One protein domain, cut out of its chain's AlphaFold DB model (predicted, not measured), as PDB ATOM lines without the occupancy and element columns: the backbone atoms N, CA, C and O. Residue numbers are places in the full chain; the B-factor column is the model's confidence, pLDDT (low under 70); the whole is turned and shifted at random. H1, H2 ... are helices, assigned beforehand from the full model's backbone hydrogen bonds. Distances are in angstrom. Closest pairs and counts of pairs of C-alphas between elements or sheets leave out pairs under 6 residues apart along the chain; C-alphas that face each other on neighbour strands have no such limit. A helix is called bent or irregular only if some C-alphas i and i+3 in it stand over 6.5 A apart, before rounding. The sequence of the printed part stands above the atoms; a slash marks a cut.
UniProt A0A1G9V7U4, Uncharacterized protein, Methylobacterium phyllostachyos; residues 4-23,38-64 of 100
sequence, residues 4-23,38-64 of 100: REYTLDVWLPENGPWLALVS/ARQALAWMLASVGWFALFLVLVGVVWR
ATOM      1  N   ARG A   4      66.054  81.268  37.796       78.00
ATOM      2  CA  ARG A   4      64.865  81.168  36.956       78.00
ATOM      3  C   ARG A   4      63.776  80.325  37.619       78.00
ATOM      4  O   ARG A   4      62.632  80.758  37.617       78.00
ATOM      5  N   GLU A   5      64.133  79.171  38.183       79.94
ATOM      6  CA  GLU A   5      63.194  78.287  38.889       79.94
ATOM      7  C   GLU A   5      62.544  79.003  40.072       79.94
ATOM      8  O   GLU A   5      61.333  79.091  40.127       79.94
ATOM      9  N   TYR A   6      63.302  79.637  40.965       79.88
ATOM     10  CA  TYR A   6      62.697  80.366  42.092       79.88
ATOM     11  C   TYR A   6      61.822  81.534  41.659       79.88
ATOM     12  O   TYR A   6      60.770  81.767  42.250       79.88
ATOM     13  N   THR A   7      62.246  82.291  40.640       78.31
ATOM     14  CA  THR A   7      61.419  83.388  40.146       78.31
ATOM     15  C   THR A   7      60.082  82.861  39.640       78.31
ATOM     16  O   THR A   7      59.065  83.472  39.937       78.31
ATOM     17  N   LEU A   8      60.066  81.738  38.917       80.44
ATOM     18  CA  LEU A   8      58.843  81.162  38.357       80.44
ATOM     19  C   LEU A   8      58.005  80.384  39.379       80.44
ATOM     20  O   LEU A   8      56.783  80.476  39.332       80.44
ATOM     21  N   ASP A   9      58.646  79.663  40.295       82.38
ATOM     22  CA  ASP A   9      57.994  78.681  41.165       82.38
ATOM     23  C   ASP A   9      57.678  79.229  42.566       82.38
ATOM     24  O   ASP A   9      56.805  78.695  43.245       82.38
ATOM     25  N   VAL A  10      58.357  80.295  43.011       82.50
ATOM     26  CA  VAL A  10      58.186  80.877  44.360       82.50
ATOM     27  C   VAL A  10      57.792  82.347  44.274       82.50
ATOM     28  O   VAL A  10      56.716  82.735  44.723       82.50
ATOM     29  N   TRP A  11      58.624  83.171  43.635       82.19
ATOM     30  CA  TRP A  11      58.439  84.622  43.658       82.19
ATOM     31  C   TRP A  11      57.230  85.081  42.835       82.19
ATOM     32  O   TRP A  11      56.453  85.909  43.305       82.19
ATOM     33  N   LEU A  12      57.054  84.566  41.612       82.19
ATOM     34  CA  LEU A  12      55.961  84.966  40.723       82.19
ATOM     35  C   LEU A  12      54.581  84.531  41.249       82.19
ATOM     36  O   LEU A  12      53.673  85.351  41.177       82.19
ATOM     37  N   PRO A  13      54.378  83.325  41.814       83.38
ATOM     38  CA  PRO A  13      53.110  82.973  42.455       83.38
ATOM     39  C   PRO A  13      52.797  83.839  43.682       83.38
ATOM     40  O   PRO A  13      51.656  84.262  43.852       83.38
ATOM     41  N   GLU A  14      53.803  84.153  44.503       83.81
ATOM     42  CA  GLU A  14      53.641  84.972  45.712       83.81
ATOM     43  C   GLU A  14      53.347  86.449  45.386       83.81
ATOM     44  O   GLU A  14      52.495  87.083  46.011       83.81
ATOM     45  N   ASN A  15      54.016  87.001  44.370       82.31
ATOM     46  CA  ASN A  15      53.943  88.424  44.024       82.31
ATOM     47  C   ASN A  15      53.043  88.714  42.811       82.31
ATOM     48  O   ASN A  15      52.712  89.869  42.548       82.31
ATOM     49  N   GLY A  16      52.614  87.692  42.074       81.62
ATOM     50  CA  GLY A  16      51.796  87.799  40.865       81.62
ATOM     51  C   GLY A  16      50.495  88.587  41.054       81.62
ATOM     52  O   GLY A  16      50.227  89.475  40.242       81.62
ATOM     53  N   PRO A  17      49.713  88.357  42.128       86.69
ATOM     54  CA  PRO A  17      48.515  89.151  42.412       86.69
ATOM     55  C   PRO A  17      48.821  90.637  42.637       86.69
ATOM     56  O   PRO A  17      48.083  91.499  42.162       86.69
ATOM     57  N   TRP A  18      49.935  90.949  43.307       82.19
ATOM     58  CA  TRP A  18      50.384  92.326  43.519       82.19
ATOM     59  C   TRP A  18      50.835  92.984  42.217       82.19
ATOM     60  O   TRP A  18      50.481  94.133  41.966       82.19
ATOM     61  N   LEU A  19      51.554  92.257  41.357       83.56
ATOM     62  CA  LEU A  19      51.927  92.742  40.026       83.56
ATOM     63  C   LEU A  19      50.694  93.036  39.173       83.56
ATOM     64  O   LEU A  19      50.616  94.105  38.571       83.56
ATOM     65  N   ALA A  20      49.711  92.133  39.172       83.38
ATOM     66  CA  ALA A  20      48.449  92.338  38.470       83.38
ATOM     67  C   ALA A  20      47.703  93.569  39.005       83.38
ATOM     68  O   ALA A  20      47.264  94.406  38.218       83.38
ATOM     69  N   LEU A  21      47.617  93.730  40.329       85.62
ATOM     70  CA  LEU A  21      46.986  94.889  40.957       85.62
ATOM     71  C   LEU A  21      47.687  96.199  40.575       85.62
ATOM     72  O   LEU A  21      47.025  97.158  40.185       85.62
ATOM     73  N   VAL A  22      49.020  96.240  40.635       83.19
ATOM     74  CA  VAL A  22      49.803  97.418  40.237       83.19
ATOM     75  C   VAL A  22      49.601  97.726  38.754       83.19
ATOM     76  O   VAL A  22      49.384  98.884  38.405       83.19
ATOM     77  N   SER A  23      49.599  96.717  37.879       82.12
ATOM     78  CA  SER A  23      49.309  96.898  36.451       82.12
ATOM     79  C   SER A  23      47.905  97.449  36.198       82.12
ATOM     80  O   SER A  23      47.748  98.321  35.347       82.12
ATOM     81  N   ALA A  38      46.055 117.663  23.894       77.69
ATOM     82  CA  ALA A  38      47.184 117.985  24.767       77.69
ATOM     83  C   ALA A  38      47.147 117.206  26.093       77.69
ATOM     84  O   ALA A  38      48.174 116.693  26.532       77.69
ATOM     85  N   ARG A  39      45.970 117.068  26.719       76.88
ATOM     86  CA  ARG A  39      45.820 116.275  27.951       76.88
ATOM     87  C   ARG A  39      45.951 114.787  27.682       76.88
ATOM     88  O   ARG A  39      46.569 114.087  28.474       76.88
ATOM     89  N   GLN A  40      45.443 114.325  26.542       79.25
ATOM     90  CA  GLN A  40      45.609 112.941  26.117       79.25
ATOM     91  C   GLN A  40      47.090 112.603  25.889       79.25
ATOM     92  O   GLN A  40      47.570 111.593  26.393       79.25
ATOM     93  N   ALA A  41      47.844 113.474  25.210       79.81
ATOM     94  CA  ALA A  41      49.286 113.301  25.029       79.81
ATOM     95  C   ALA A  41      50.038 113.276  26.369       79.81
ATOM     96  O   ALA A  41      50.898 112.421  26.581       79.81
ATOM     97  N   LEU A  42      49.685 114.170  27.297       79.75
ATOM     98  CA  LEU A  42      50.298 114.230  28.623       79.75
ATOM     99  C   LEU A  42      49.975 112.981  29.460       79.75
ATOM    100  O   LEU A  42      50.855 112.451  30.134       79.75
ATOM    101  N   ALA A  43      48.756 112.450  29.349       79.19
ATOM    102  CA  ALA A  43      48.364 111.189  29.971       79.19
ATOM    103  C   ALA A  43      49.148 109.993  29.406       79.19
ATOM    104  O   ALA A  43      49.655 109.184  30.180       79.19
ATOM    105  N   TRP A  44      49.348 109.913  28.085       81.62
ATOM    106  CA  TRP A  44      50.190 108.879  27.465       81.62
ATOM    107  C   TRP A  44      51.668 108.990  27.868       81.62
ATOM    108  O   TRP A  44      52.336 107.969  28.066       81.62
ATOM    109  N   MET A  45      52.187 110.211  28.027       82.56
ATOM    110  CA  MET A  45      53.539 110.431  28.552       82.56
ATOM    111  C   MET A  45      53.658 109.940  29.999       82.56
ATOM    112  O   MET A  45      54.577 109.183  30.307       82.56
ATOM    113  N   LEU A  46      52.708 110.299  30.869       80.88
ATOM    114  CA  LEU A  46      52.667 109.818  32.255       80.88
ATOM    115  C   LEU A  46      52.516 108.294  32.327       80.88
ATOM    116  O   LEU A  46      53.170 107.653  33.148       80.88
ATOM    117  N   ALA A  47      51.732 107.705  31.424       81.50
ATOM    118  CA  ALA A  47      51.592 106.260  31.306       81.50
ATOM    119  C   ALA A  47      52.911 105.579  30.983       81.50
ATOM    120  O   ALA A  47      53.310 104.634  31.661       81.50
ATOM    121  N   SER A  48      53.612 106.102  29.980       82.31
ATOM    122  CA  SER A  48      54.914 105.590  29.564       82.31
ATOM    123  C   SER A  48      55.920 105.648  30.715       82.31
ATOM    124  O   SER A  48      56.646 104.683  30.943       82.31
ATOM    125  N   VAL A  49      55.919 106.738  31.491       86.81
ATOM    126  CA  VAL A  49      56.767 106.882  32.684       86.81
ATOM    127  C   VAL A  49      56.383 105.881  33.776       86.81
ATOM    128  O   VAL A  49      57.270 105.243  34.340       86.81
ATOM    129  N   GLY A  50      55.091 105.698  34.061       82.00
ATOM    130  CA  GLY A  50      54.614 104.739  35.063       82.00
ATOM    131  C   GLY A  50      54.994 103.295  34.725       82.00
ATOM    132  O   GLY A  50      55.543 102.580  35.564       82.00
ATOM    133  N   TRP A  51      54.790 102.889  33.471       85.25
ATOM    134  CA  TRP A  51      55.206 101.575  32.977       85.25
ATOM    135  C   TRP A  51      56.724 101.398  32.988       85.25
ATOM    136  O   TRP A  51      57.218 100.343  33.384       85.25
ATOM    137  N   PHE A  52      57.479 102.433  32.612       84.94
ATOM    138  CA  PHE A  52      58.939 102.398  32.659       84.94
ATOM    139  C   PHE A  52      59.465 102.276  34.096       84.94
ATOM    140  O   PHE A  52      60.361 101.476  34.355       84.94
ATOM    141  N   ALA A  53      58.881 103.001  35.051       84.62
ATOM    142  CA  ALA A  53      59.234 102.892  36.463       84.62
ATOM    143  C   ALA A  53      58.946 101.487  37.016       84.62
ATOM    144  O   ALA A  53      59.806 100.900  37.672       84.62
ATOM    145  N   LEU A  54      57.779 100.912  36.697       82.62
ATOM    146  CA  LEU A  54      57.445  99.531  37.059       82.62
ATOM    147  C   LEU A  54      58.455  98.536  36.470       82.62
ATOM    148  O   LEU A  54      58.925  97.640  37.171       82.62
ATOM    149  N   PHE A  55      58.835  98.721  35.204       85.00
ATOM    150  CA  PHE A  55      59.859  97.908  34.559       85.00
ATOM    151  C   PHE A  55      61.212  98.017  35.273       85.00
ATOM    152  O   PHE A  55      61.835  96.994  35.542       85.00
ATOM    153  N   LEU A  56      61.656  99.221  35.646       85.25
ATOM    154  CA  LEU A  56      62.908  99.404  36.390       85.25
ATOM    155  C   LEU A  56      62.876  98.734  37.767       85.25
ATOM    156  O   LEU A  56      63.875  98.146  38.174       85.25
ATOM    157  N   VAL A  57      61.741  98.780  38.471       82.19
ATOM    158  CA  VAL A  57      61.566  98.068  39.746       82.19
ATOM    159  C   VAL A  57      61.679  96.562  39.534       82.19
ATOM    160  O   VAL A  57      62.430  95.900  40.250       82.19
ATOM    161  N   LEU A  58      61.003  96.021  38.517       80.06
ATOM    162  CA  LEU A  58      61.092  94.605  38.159       80.06
ATOM    163  C   LEU A  58      62.522  94.203  37.801       80.06
ATOM    164  O   LEU A  58      63.015  93.200  38.307       80.06
ATOM    165  N   VAL A  59      63.220  95.006  36.997       81.75
ATOM    166  CA  VAL A  59      64.638  94.795  36.684       81.75
ATOM    167  C   VAL A  59      65.473  94.834  37.960       81.75
ATOM    168  O   VAL A  59      66.295  93.950  38.153       81.75
ATOM    169  N   GLY A  60      65.246  95.785  38.866       77.88
ATOM    170  CA  GLY A  60      65.960  95.873  40.140       77.88
ATOM    171  C   GLY A  60      65.770  94.637  41.025       77.88
ATOM    172  O   GLY A  60      66.734  94.134  41.600       77.88
ATOM    173  N   VAL A  61      64.552  94.099  41.090       71.81
ATOM    174  CA  VAL A  61      64.255  92.850  41.811       71.81
ATOM    175  C   VAL A  61      64.914  91.656  41.120       71.81
ATOM    176  O   VAL A  61      65.556  90.836  41.772       71.81
ATOM    177  N   VAL A  62      64.819  91.593  39.792       69.19
ATOM    178  CA  VAL A  62      65.415  90.529  38.977       69.19
ATOM    179  C   VAL A  62      66.933  90.611  38.933       69.19
ATOM    180  O   VAL A  62      67.548  89.595  38.658       69.19
ATOM    181  N   TRP A  63      67.560  91.760  39.190       68.50
ATOM    182  CA  TRP A  63      69.017  91.923  39.188       68.50
ATOM    183  C   TRP A  63      69.631  91.926  40.579       68.50
ATOM    184  O   TRP A  63      70.835  91.685  40.679       68.50
ATOM    185  N   ARG A  64      68.832  92.097  41.643       65.75
ATOM    186  CA  ARG A  64      69.302  91.996  43.028       65.75
ATOM    187  C   ARG A  64      70.138  90.726  43.199       65.75
ATOM    188  O   ARG A  64      69.634  89.651  42.857       65.75
TER     189      ARG A  64
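What this domain is: This is residues 4 to 23 and 38 to 64 of the 100 residues of an uncharacterized protein of Methylobacterium phyllostachyos (UniProt A0A1G9V7U4). A kinked helix, H1, runs loosely beside a longer, straight helix, H2, in the opposite direction, with a gap between them. H2 makes most of the length, and its residues 38 to 49 stick out past H1. The printed part has 47 residues, with two named helices, H1 then H2, and no named strand; the class is all helix. It is only just loose, close to extended, with a radius of gyration of the C-alphas of 13.9 A and spans of 45 by 21 by 10 A.

How they stand to each other: H1, residues 4 to 23, has a kink of 72 degrees near residue 13. It is near H2, residues 38 to 63, with their closest C-alphas 8.3 A apart. Residues 8 to 14 of H1 stand free. Every O i to N i+4 pair is within hydrogen-bond range in H2, but 11 of 16 in H1.

Where its parts are: H1 begins at C-alpha 4 (64.865, 81.168, 36.956) and measures 22.1 A; it is irregular, with C-alphas 14 and 17 7.4 A apart. H2 measures 36.9 A and ends at C-alpha 63 (69.017, 91.923, 39.188).

The domain as a whole: The C-alphas farthest apart, of Glu 5 and Ala 38, are 45.1 A apart. Residues 24 to 37 are not printed; C-alphas 23 and 38 are 24.2 A apart across this cut. Mean pLDDT of the printed part is 80.8, with residues 62 to 64 under 70.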